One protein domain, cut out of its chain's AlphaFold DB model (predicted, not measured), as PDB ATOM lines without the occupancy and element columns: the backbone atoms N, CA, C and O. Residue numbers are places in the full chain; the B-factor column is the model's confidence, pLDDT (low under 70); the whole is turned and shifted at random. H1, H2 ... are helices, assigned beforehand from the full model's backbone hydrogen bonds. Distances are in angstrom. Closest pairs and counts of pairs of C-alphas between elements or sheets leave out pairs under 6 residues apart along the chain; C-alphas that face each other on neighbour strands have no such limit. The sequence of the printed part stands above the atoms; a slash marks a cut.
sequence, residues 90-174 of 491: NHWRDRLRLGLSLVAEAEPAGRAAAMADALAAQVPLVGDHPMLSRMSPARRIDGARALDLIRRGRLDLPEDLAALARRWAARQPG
ATOM      1  N   ASN A  90      87.844 143.441  58.686       75.00
ATOM      2  CA  ASN A  90      88.423 142.100  58.543       75.00
ATOM      3  C   ASN A  90      88.692 141.687  57.085       75.00
ATOM      4  O   ASN A  90      89.355 140.680  56.833       75.00
ATOM      5  N   HIS A  91      88.215 142.460  56.108       86.50
ATOM      6  CA  HIS A  91      88.363 142.124  54.700       86.50
ATOM      7  C   HIS A  91      89.839 142.124  54.269       86.50
ATOM      8  O   HIS A  91      90.532 143.145  54.312       86.50
ATOM      9  N   TRP A  92      90.312 140.984  53.757       88.06
ATOM     10  CA  TRP A  92      91.723 140.741  53.429       88.06
ATOM     11  C   TRP A  92      92.346 141.823  52.530       88.06
ATOM     12  O   TRP A  92      93.488 142.228  52.739       88.06
ATOM     13  N   ARG A  93      91.592 142.348  51.553       88.44
ATOM     14  CA  ARG A  93      92.072 143.382  50.617       88.44
ATOM     15  C   ARG A  93      92.418 144.704  51.308       88.44
ATOM     16  O   ARG A  93      93.279 145.431  50.818       88.44
ATOM     17  N   ASP A  94      91.766 145.021  52.419       86.81
ATOM     18  CA  ASP A  94      92.004 146.265  53.156       86.81
ATOM     19  C   ASP A  94      93.283 146.172  53.952       86.81
ATOM     20  O   ASP A  94      94.145 147.038  53.836       86.81
ATOM     21  N   ARG A  95      93.425 145.057  54.667       90.19
ATOM     22  CA  ARG A  95      94.630 144.691  55.406       90.19
ATOM     23  C   ARG A  95      95.835 144.643  54.469       90.19
ATOM     24  O   ARG A  95      96.863 145.234  54.772       90.19
ATOM     25  N   LEU A  96      95.669 144.040  53.289       91.81
ATOM     26  CA  LEU A  96      96.702 143.982  52.258       91.81
ATOM     27  C   LEU A  96      97.089 145.369  51.735       91.81
ATOM     28  O   LEU A  96      98.268 145.697  51.679       91.81
ATOM     29  N   ARG A  97      96.112 146.191  51.327       89.88
ATOM     30  CA  ARG A  97      96.374 147.544  50.799       89.88
ATOM     31  C   ARG A  97      97.067 148.428  51.830       89.88
ATOM     32  O   ARG A  97      97.964 149.175  51.465       89.88
ATOM     33  N   LEU A  98      96.660 148.312  53.092       89.88
ATOM     34  CA  LEU A  98      97.291 149.007  54.203       89.88
ATOM     35  C   LEU A  98      98.733 148.506  54.414       89.88
ATOM     36  O   LEU A  98      99.638 149.302  54.617       89.88
ATOM     37  N   GLY A  99      98.986 147.202  54.275       92.94
ATOM     38  CA  GLY A  99     100.341 146.646  54.375       92.94
ATOM     39  C   GLY A  99     101.248 147.114  53.235       92.94
ATOM     40  O   GLY A  99     102.390 147.503  53.459       92.94
ATOM     41  N   LEU A 100     100.718 147.147  52.011       92.75
ATOM     42  CA  LEU A 100     101.441 147.653  50.845       92.75
ATOM     43  C   LEU A 100     101.725 149.157  50.943       92.75
ATOM     44  O   LEU A 100     102.777 149.586  50.482       92.75
ATOM     45  N   SER A 101     100.840 149.956  51.552       91.56
ATOM     46  CA  SER A 101     101.113 151.385  51.749       91.56
ATOM     47  C   SER A 101     102.228 151.631  52.769       91.56
ATOM     48  O   SER A 101     102.996 152.573  52.599       91.56
ATOM     49  N   LEU A 102     102.371 150.768  53.783       93.38
ATOM     50  CA  LEU A 102     103.511 150.806  54.705       93.38
ATOM     51  C   LEU A 102     104.828 150.469  53.992       93.38
ATOM     52  O   LEU A 102     105.833 151.137  54.209       93.38
ATOM     53  N   VAL A 103     104.830 149.469  53.108       95.00
ATOM     54  CA  VAL A 103     106.018 149.156  52.294       95.00
ATOM     55  C   VAL A 103     106.359 150.308  51.347       95.00
ATOM     56  O   VAL A 103     107.529 150.674  51.236       95.00
ATOM     57  N   ALA A 104     105.346 150.911  50.719       93.00
ATOM     58  CA  ALA A 104     105.517 152.054  49.826       93.00
ATOM     59  C   ALA A 104     106.137 153.269  50.539       93.00
ATOM     60  O   ALA A 104     106.926 153.992  49.940       93.00
ATOM     61  N   GLU A 105     105.867 153.459  51.836       91.44
ATOM     62  CA  GLU A 105     106.508 154.522  52.626       91.44
ATOM     63  C   GLU A 105     108.039 154.407  52.646       91.44
ATOM     64  O   GLU A 105     108.749 155.408  52.720       91.44
ATOM     65  N   ALA A 106     108.561 153.184  52.568       94.69
ATOM     66  CA  ALA A 106     109.991 152.917  52.587       94.69
ATOM     67  C   ALA A 106     110.645 152.990  51.190       94.69
ATOM     68  O   ALA A 106     111.873 152.907  51.096       94.69
ATOM     69  N   GLU A 107     109.873 153.159  50.107       94.50
ATOM     70  CA  GLU A 107     110.394 153.242  48.732       94.50
ATOM     71  C   GLU A 107     111.328 154.442  48.505       94.50
ATOM     72  O   GLU A 107     112.432 154.213  48.006       94.50
ATOM     73  N   PRO A 108     110.995 155.688  48.913       94.00
ATOM     74  CA  PRO A 108     111.872 156.843  48.691       94.00
ATOM     75  C   PRO A 108     113.233 156.725  49.385       94.00
ATOM     76  O   PRO A 108     114.214 157.307  48.937       94.00
ATOM     77  N   ALA A 109     113.301 155.951  50.472       94.12
ATOM     78  CA  ALA A 109     114.534 155.672  51.204       94.12
ATOM     79  C   ALA A 109     115.316 154.466  50.643       94.12
ATOM     80  O   ALA A 109     116.335 154.080  51.214       94.12
ATOM     81  N   GLY A 110     114.829 153.820  49.575       96.38
ATOM     82  CA  GLY A 110     115.414 152.592  49.034       96.38
ATOM     83  C   GLY A 110     115.298 151.389  49.977       96.38
ATOM     84  O   GLY A 110     116.084 150.449  49.877       96.38
ATOM     85  N   ARG A 111     114.347 151.406  50.923       96.44
ATOM     86  CA  ARG A 111     114.205 150.399  51.992       96.44
ATOM     87  C   ARG A 111     112.954 149.522  51.878       96.44
ATOM     88  O   ARG A 111     112.690 148.734  52.781       96.44
ATOM     89  N   ALA A 112     112.204 149.609  50.780       95.25
ATOM     90  CA  ALA A 112     110.965 148.850  50.588       95.25
ATOM     91  C   ALA A 112     111.138 147.328  50.737       95.25
ATOM     92  O   ALA A 112     110.334 146.692  51.410       95.25
ATOM     93  N   ALA A 113     112.204 146.746  50.174       94.81
ATOM     94  CA  ALA A 113     112.476 145.310  50.301       94.81
ATOM     95  C   ALA A 113     112.760 144.905  51.759       94.81
ATOM     96  O   ALA A 113     112.110 144.009  52.281       94.81
ATOM     97  N   ALA A 114     113.644 145.640  52.445       95.06
ATOM     98  CA  ALA A 114     113.963 145.395  53.852       95.06
ATOM     99  C   ALA A 114     112.729 145.538  54.764       95.06
ATOM    100  O   ALA A 114     112.527 144.728  55.667       95.06
ATOM    101  N   MET A 115     111.881 146.539  54.501       96.12
ATOM    102  CA  MET A 115     110.602 146.711  55.192       96.12
ATOM    103  C   MET A 115     109.668 145.521  54.937       96.12
ATOM    104  O   MET A 115     109.099 144.971  55.877       96.12
ATOM    105  N   ALA A 116     109.522 145.099  53.679       95.50
ATOM    106  CA  ALA A 116     108.658 143.984  53.313       95.50
ATOM    107  C   ALA A 116     109.099 142.663  53.963       95.50
ATOM    108  O   ALA A 116     108.254 141.943  54.492       95.50
ATOM    109  N   ASP A 117     110.401 142.374  53.980       93.88
ATOM    110  CA  ASP A 117     110.954 141.157  54.583       93.88
ATOM    111  C   ASP A 117     110.759 141.138  56.106       93.88
ATOM    112  O   ASP A 117     110.290 140.140  56.661       93.88
ATOM    113  N   ALA A 118     111.028 142.263  56.781       93.75
ATOM    114  CA  ALA A 118     110.832 142.385  58.226       93.75
ATOM    115  C   ALA A 118     109.354 142.230  58.631       93.75
ATOM    116  O   ALA A 118     109.040 141.577  59.630       93.75
ATOM    117  N   LEU A 119     108.435 142.791  57.835       95.31
ATOM    118  CA  LEU A 119     106.994 142.691  58.066       95.31
ATOM    119  C   LEU A 119     106.447 141.299  57.743       95.31
ATOM    120  O   LEU A 119     105.621 140.787  58.496       95.31
ATOM    121  N   ALA A 120     106.902 140.661  56.664       92.69
ATOM    122  CA  ALA A 120     106.429 139.335  56.268       92.69
ATOM    123  C   ALA A 120     106.707 138.264  57.338       92.69
ATOM    124  O   ALA A 120     105.924 137.323  57.471       92.69
ATOM    125  N   ALA A 121     107.774 138.427  58.128       88.56
ATOM    126  CA  ALA A 121     108.103 137.534  59.238       88.56
ATOM    127  C   ALA A 121     107.189 137.710  60.470       88.56
ATOM    128  O   ALA A 121     106.942 136.746  61.192       88.56
ATOM    129  N   GLN A 122     106.679 138.920  60.720       94.19
ATOM    130  CA  GLN A 122     105.976 139.268  61.968       94.19
ATOM    131  C   GLN A 122     104.460 139.431  61.810       94.19
ATOM    132  O   GLN A 122     103.684 139.135  62.725       94.19
ATOM    133  N   VAL A 123     104.026 139.934  60.655       95.12
ATOM    134  CA  VAL A 123     102.631 140.277  60.348       95.12
ATOM    135  C   VAL A 123     102.202 139.738  58.976       95.12
ATOM    136  O   VAL A 123     101.733 140.501  58.126       95.12
ATOM    137  N   PRO A 124     102.336 138.420  58.726       93.88
ATOM    138  CA  PRO A 124     101.868 137.836  57.480       93.88
ATOM    139  C   PRO A 124     100.341 137.920  57.388       93.88
ATOM    140  O   PRO A 124      99.618 137.586  58.328       93.88
ATOM    141  N   LEU A 125      99.839 138.324  56.223       92.50
ATOM    142  CA  LEU A 125      98.418 138.239  55.915       92.50
ATOM    143  C   LEU A 125      98.068 136.797  55.552       92.50
ATOM    144  O   LEU A 125      98.389 136.321  54.461       92.50
ATOM    145  N   VAL A 126      97.384 136.127  56.473       87.31
ATOM    146  CA  VAL A 126      96.865 134.769  56.290       87.31
ATOM    147  C   VAL A 126      95.402 134.838  55.853       87.31
ATOM    148  O   VAL A 126      94.625 135.629  56.386       87.31
ATOM    149  N   GLY A 127      95.029 134.020  54.871       82.81
ATOM    150  CA  GLY A 127      93.645 133.860  54.440       82.81
ATOM    151  C   GLY A 127      93.516 132.933  53.234       82.81
ATOM    152  O   GLY A 127      94.437 132.833  52.424       82.81
ATOM    153  N   ASP A 128      92.345 132.316  53.088       78.75
ATOM    154  CA  ASP A 128      92.084 131.245  52.111       78.75
ATOM    155  C   ASP A 128      91.686 131.756  50.714       78.75
ATOM    156  O   ASP A 128      91.178 131.020  49.868       78.75
ATOM    157  N   HIS A 129      91.904 133.043  50.436       85.56
ATOM    158  CA  HIS A 129      91.499 133.631  49.164       85.56
ATOM    159  C   HIS A 129      92.449 133.202  48.024       85.56
ATOM    160  O   HIS A 129      93.660 133.415  48.145       85.56
ATOM    161  N   PRO A 130      91.950 132.731  46.858       87.75
ATOM    162  CA  PRO A 130      92.791 132.223  45.765       87.75
ATOM    163  C   PRO A 130      93.874 133.198  45.288       87.75
ATOM    164  O   PRO A 130      94.952 132.790  44.858       87.75
ATOM    165  N   MET A 131      93.598 134.502  45.362       86.31
ATOM    166  CA  MET A 131      94.577 135.523  44.990       86.31
ATOM    167  C   MET A 131      95.723 135.645  46.003       86.31
ATOM    168  O   MET A 131      96.853 135.857  45.582       86.31
ATOM    169  N   LEU A 132      95.471 135.454  47.305       87.31
ATOM    170  CA  LEU A 132      96.526 135.455  48.327       87.31
ATOM    171  C   LEU A 132      97.447 134.244  48.171       87.31
ATOM    172  O   LEU A 132      98.658 134.378  48.322       87.31
ATOM    173  N   SER A 133      96.903 133.085  47.798       85.69
ATOM    174  CA  SER A 133      97.691 131.869  47.561       85.69
ATOM    175  C   SER A 133      98.666 132.003  46.385       85.69
ATOM    176  O   SER A 133      99.677 131.310  46.348       85.69
ATOM    177  N   ARG A 134      98.393 132.912  45.438       88.81
ATOM    178  CA  ARG A 134      99.253 133.200  44.274       88.81
ATOM    179  C   ARG A 134     100.283 134.308  44.528       88.81
ATOM    180  O   ARG A 134     101.130 134.551  43.673       88.81
ATOM    181  N   MET A 135     100.199 135.019  45.653       89.94
ATOM    182  CA  MET A 135     101.101 136.128  45.980       89.94
ATOM    183  C   MET A 135     102.337 135.643  46.742       89.94
ATOM    184  O   MET A 135     102.248 134.762  47.597       89.94
ATOM    185  N   SER A 136     103.488 136.272  46.486       89.62
ATOM    186  CA  SER A 136     104.704 136.003  47.256       89.62
ATOM    187  C   SER A 136     104.535 136.420  48.727       89.62
ATOM    188  O   SER A 136     103.865 137.420  49.000       89.62
ATOM    189  N   PRO A 137     105.163 135.711  49.688       84.75
ATOM    190  CA  PRO A 137     105.096 136.054  51.112       84.75
ATOM    191  C   PRO A 137     105.434 137.519  51.420       84.75
ATOM    192  O   PRO A 137     104.680 138.161  52.141       84.75
ATOM    193  N   ALA A 138     106.468 138.079  50.782       85.31
ATOM    194  CA  ALA A 138     106.881 139.478  50.948       85.31
ATOM    195  C   ALA A 138     105.806 140.509  50.545       85.31
ATOM    196  O   ALA A 138     105.864 141.665  50.943       85.31
ATOM    197  N   ARG A 139     104.800 140.110  49.754       89.00
ATOM    198  CA  ARG A 139     103.667 140.972  49.380       89.00
ATOM    199  C   ARG A 139     102.419 140.719  50.218       89.00
ATOM    200  O   ARG A 139     101.434 141.422  50.031       89.00
ATOM    201  N   ARG A 140     102.424 139.728  51.115       93.25
ATOM    202  CA  ARG A 140     101.281 139.351  51.962       93.25
ATOM    203  C   ARG A 140     101.471 139.915  53.360       93.25
ATOM    204  O   ARG A 140     101.718 139.177  54.306       93.25
ATOM    205  N   ILE A 141     101.356 141.231  53.471       94.69
ATOM    206  CA  ILE A 141     101.531 141.946  54.736       94.69
ATOM    207  C   ILE A 141     100.167 142.371  55.260       94.69
ATOM    208  O   ILE A 141      99.358 142.971  54.550       94.69
ATOM    209  N   ASP A 142      99.917 142.050  56.520       93.94
ATOM    210  CA  ASP A 142      98.719 142.438  57.240       93.94
ATOM    211  C   ASP A 142      98.890 143.839  57.828       93.94
ATOM    212  O   ASP A 142      99.328 144.018  58.965       93.94
ATOM    213  N   GLY A 143      98.542 144.856  57.041       92.12
ATOM    214  CA  GLY A 143      98.696 146.252  57.441       92.12
ATOM    215  C   GLY A 143      97.859 146.658  58.646       92.12
ATOM    216  O   GLY A 143      98.264 147.555  59.375       92.12
ATOM    217  N   ALA A 144      96.717 146.005  58.888       89.75
ATOM    218  CA  ALA A 144      95.892 146.305  60.058       89.75
ATOM    219  C   ALA A 144      96.602 145.856  61.341       89.75
ATOM    220  O   ALA A 144      96.702 146.618  62.300       89.75
ATOM    221  N   ARG A 145      97.177 144.647  61.318       90.88
ATOM    222  CA  ARG A 145      98.008 144.138  62.414       90.88
ATOM    223  C   ARG A 145      99.304 144.935  62.558       90.88
ATOM    224  O   ARG A 145      99.703 145.224  63.681       90.88
ATOM    225  N   ALA A 146      99.939 145.320  61.449       92.50
ATOM    226  CA  ALA A 146     101.126 146.173  61.472       92.50
ATOM    227  C   ALA A 146     100.830 147.515  62.157       92.50
ATOM    228  O   ALA A 146     101.554 147.906  63.067       92.50
ATOM    229  N   LEU A 147      99.736 148.184  61.774       89.25
ATOM    230  CA  LEU A 147      99.314 149.457  62.361       89.25
ATOM    231  C   LEU A 147      99.067 149.344  63.869       89.25
ATOM    232  O   LEU A 147      99.557 150.182  64.625       89.25
ATOM    233  N   ASP A 148      98.360 148.299  64.308       87.69
ATOM    234  CA  ASP A 148      98.125 148.029  65.732       87.69
ATOM    235  C   ASP A 148      99.442 147.829  66.506       87.69
ATOM    236  O   ASP A 148      99.664 148.469  67.537       87.69
ATOM    237  N   LEU A 149     100.358 147.004  65.986       91.06
ATOM    238  CA  LEU A 149     101.649 146.748  66.630       91.06
ATOM    239  C   LEU A 149     102.549 147.988  66.662       91.06
ATOM    240  O   LEU A 149     103.204 148.217  67.677       91.06
ATOM    241  N   ILE A 150     102.564 148.805  65.603       90.12
ATOM    242  CA  ILE A 150     103.333 150.060  65.566       90.12
ATOM    243  C   ILE A 150     102.815 151.023  66.633       90.12
ATOM    244  O   ILE A 150     103.603 151.548  67.417       90.12
ATOM    245  N   ARG A 151     101.494 151.221  66.709       84.31
ATOM    246  CA  ARG A 151     100.871 152.120  67.694       84.31
ATOM    247  C   ARG A 151     101.088 151.656  69.135       84.31
ATOM    248  O   ARG A 151     101.188 152.485  70.030       84.31
ATOM    249  N   ARG A 152     101.201 150.344  69.356       86.88
ATOM    250  CA  ARG A 152     101.519 149.746  70.663       86.88
ATOM    251  C   ARG A 152     103.022 149.676  70.960       86.88
ATOM    252  O   ARG A 152     103.385 149.216  72.037       86.88
ATOM    253  N   GLY A 153     103.889 150.075  70.025       88.06
ATOM    254  CA  GLY A 153     105.344 149.963  70.174       88.06
ATOM    255  C   GLY A 153     105.843 148.517  70.275       88.06
ATOM    256  O   GLY A 153     106.825 148.254  70.958       88.06
ATOM    257  N   ARG A 154     105.140 147.564  69.647       91.44
ATOM    258  CA  ARG A 154     105.408 146.115  69.727       91.44
ATOM    259  C   ARG A 154     105.927 145.498  68.428       91.44
ATOM    260  O   ARG A 154     106.096 144.283  68.377       91.44
ATOM    261  N   LEU A 155     106.104 146.296  67.377       92.19
ATOM    262  CA  LEU A 155     106.671 145.826  66.115       92.19
ATOM    263  C   LEU A 155     108.200 145.917  66.184       92.19
ATOM    264  O   LEU A 155     108.728 147.002  66.425       92.19
ATOM    265  N   ASP A 156     108.891 144.797  65.977       94.25
ATOM    266  CA  ASP A 156     110.349 144.728  66.065       94.25
ATOM    267  C   ASP A 156     110.975 145.119  64.721       94.25
ATOM    268  O   ASP A 156     110.937 144.364  63.749       94.25
ATOM    269  N   LEU A 157     111.486 146.344  64.627       94.25
ATOM    270  CA  LEU A 157     112.113 146.871  63.419       94.25
ATOM    271  C   LEU A 157     113.433 147.560  63.778       94.25
ATOM    272  O   LEU A 157     113.487 148.272  64.783       94.25
ATOM    273  N   PRO A 158     114.467 147.449  62.921       94.94
ATOM    274  CA  PRO A 158     115.610 148.353  62.950       94.94
ATOM    275  C   PRO A 158     115.156 149.817  63.017       94.94
ATOM    276  O   PRO A 158     114.164 150.185  62.385       94.94
ATOM    277  N   GLU A 159     115.859 150.655  63.782       93.62
ATOM    278  CA  GLU A 159     115.387 152.005  64.143       93.62
ATOM    279  C   GLU A 159     115.101 152.906  62.926       93.62
ATOM    280  O   GLU A 159     114.166 153.707  62.933       93.62
ATOM    281  N   ASP A 160     115.846 152.731  61.836       92.56
ATOM    282  CA  ASP A 160     115.613 153.424  60.570       92.56
ATOM    283  C   ASP A 160     114.273 153.037  59.909       92.56
ATOM    284  O   ASP A 160     113.547 153.909  59.421       92.56
ATOM    285  N   LEU A 161     113.899 151.754  59.943       95.50
ATOM    286  CA  LEU A 161     112.588 151.264  59.501       95.50
ATOM    287  C   LEU A 161     111.483 151.617  60.503       95.50
ATOM    288  O   LEU A 161     110.388 152.006  60.097       95.50
ATOM    289  N   ALA A 162     111.762 151.542  61.805       93.81
ATOM    290  CA  ALA A 162     110.815 151.903  62.853       93.81
ATOM    291  C   ALA A 162     110.399 153.379  62.742       93.81
ATOM    292  O   ALA A 162     109.217 153.705  62.870       93.81
ATOM    293  N   ALA A 163     111.338 154.276  62.424       90.38
ATOM    294  CA  ALA A 163     111.047 155.684  62.179       90.38
ATOM    295  C   ALA A 163     110.106 155.893  60.976       90.38
ATOM    296  O   ALA A 163     109.165 156.684  61.069       90.38
ATOM    297  N   LEU A 164     110.316 155.168  59.869       92.44
ATOM    298  CA  LEU A 164     109.413 155.166  58.706       92.44
ATOM    299  C   LEU A 164     108.020 154.642  59.078       92.44
ATOM    300  O   LEU A 164     107.014 155.276  58.767       92.44
ATOM    301  N   ALA A 165     107.960 153.525  59.802       92.75
ATOM    302  CA  ALA A 165     106.714 152.907  60.236       92.75
ATOM    303  C   ALA A 165     105.903 153.821  61.168       92.75
ATOM    304  O   ALA A 165     104.690 153.945  61.002       92.75
ATOM    305  N   ARG A 166     106.563 154.523  62.102       88.50
ATOM    306  CA  ARG A 166     105.921 155.515  62.980       88.50
ATOM    307  C   ARG A 166     105.370 156.705  62.190       88.50
ATOM    308  O   ARG A 166     104.235 157.101  62.436       88.50
ATOM    309  N   ARG A 167     106.110 157.227  61.199       85.50
ATOM    310  CA  ARG A 167     105.608 158.287  60.297       85.50
ATOM    311  C   ARG A 167     104.407 157.830  59.473       85.50
ATOM    312  O   ARG A 167     103.431 158.564  59.336       85.50
ATOM    313  N   TRP A 168     104.458 156.612  58.939       88.50
ATOM    314  CA  TRP A 168     103.332 156.026  58.221       88.50
ATOM    315  C   TRP A 168     102.103 155.874  59.124       88.50
ATOM    316  O   TRP A 168     101.017 156.302  58.735       88.50
ATOM    317  N   ALA A 169     102.277 155.322  60.329       86.31
ATOM    318  CA  ALA A 169     101.198 155.082  61.288       86.31
ATOM    319  C   ALA A 169     100.548 156.379  61.787       86.31
ATOM    320  O   ALA A 169      99.332 156.407  61.973       86.31
ATOM    321  N   ALA A 170     101.339 157.444  61.951       77.94
ATOM    322  CA  ALA A 170     100.873 158.782  62.317       77.94
ATOM    323  C   ALA A 170      99.931 159.401  61.268       77.94
ATOM    324  O   ALA A 170      99.032 160.156  61.618       77.94
ATOM    325  N   ARG A 171     100.094 159.052  59.983       77.88
ATOM    326  CA  ARG A 171      99.208 159.508  58.894       77.88
ATOM    327  C   ARG A 171      98.036 158.569  58.615       77.88
ATOM    328  O   ARG A 171      97.195 158.901  57.781       77.88
ATOM    329  N   GLN A 172      97.977 157.397  59.256       81.56
ATOM    330  CA  GLN A 172      96.833 156.508  59.080       81.56
ATOM    331  C   GLN A 172      95.630 157.054  59.857       81.56
ATOM    332  O   GLN A 172      95.733 157.241  61.073       81.56
ATOM    333  N   PRO A 173      94.497 157.291  59.178       72.31
ATOM    334  CA  PRO A 173      93.317 157.845  59.818       72.31
ATOM    335  C   PRO A 173      92.667 156.831  60.782       72.31
ATOM    336  O   PRO A 173      92.752 155.620  60.566       72.31
ATOM    337  N   GLY A 174      92.022 157.344  61.837       63.38
ATOM    338  CA  GLY A 174      91.314 156.577  62.875       63.38
ATOM    339  C   GLY A 174      92.222 156.068  64.003       63.38
ATOM    340  O   GLY A 174      93.284 155.504  63.740       63.38
TER     341      GLY A 174
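Overview. This is residues 90 to 174 of the 491 residues of an uncharacterized protein of Paracoccus liaowanqingii (UniProt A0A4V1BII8). What shape do these atoms make? Helix H1 forms the core, and H2, H4 and H5 pack on it at steep angles, H2 turning back from its last residues as a helical hairpin. The loop that holds the tiny helix H3 makes the end of the domain away from H5, and H3 touches no helix. What is it built of? The printed part has 85 residues, with five named helices in the order H1, H2, H3, H4, H5 and no named strand, so the class is all helix. It is compact and rounded, with a radius of gyration of the C-alphas of 11.9 A and spans of 34 by 28 by 20 A.

Arrangement. Which helix touches most others? H1, residues 92 to 105, is the hub and touches three. With residues 103 to 105 alone it touches H2, residues 112 to 122, in a helical hairpin at a steep tilt of 44 degrees, opposite ways; the closest C-alphas, of Val 103 and Ala 112, are 5.2 A apart. How do the later helices meet it? H4, residues 143 to 151, touches H1 at a steep tilt of 56 degrees, the same way, the closest C-alphas being those of Gly 99 and Gly 143 at 3.5 A. H5, residues 159 to 170, touches H1 with residues 164 to 168 alone, at a steep tilt of 55 degrees, opposite ways; the closest C-alphas, of Leu 102 and Trp 168, are 6.3 A apart. H4 and H5 touch about perpendicular, at 75 degrees, with the C-alphas of Leu 147 and Ala 169 closest at 6.0 A. What stays apart? H3, residues 130 to 133, is apart from H1, H2, H4 and H5. Do the backbones fit helices? Every O i to N i+4 pair is within hydrogen-bond range in H1, H4 and H5, and 6 of 7 are in H2; H3 is too short for such a pair, and its one O i to N i+3 pair is not within range.

Along the chain. Where does H1 run? It goes from C-alpha 92 at (91.723, 140.741, 53.429) to C-alpha 105, 20.2 A away. How long are the others? H2 measures 15.7 A from first to last C-alpha, H3 5.2 A, H4 12.0 A and H5 16.1 A, and H5 ends at C-alpha 170 at (100.873, 158.782, 62.317).

Size, cuts and confidence. How far does it reach? The two C-alphas farthest apart, of Pro 130 and Glu 159, are 35.2 A from each other. Is it continuous and trusted? The printed part has no cut and its four links are short; mean pLDDT of the printed part is 89.8, and residue 174 alone is under 70.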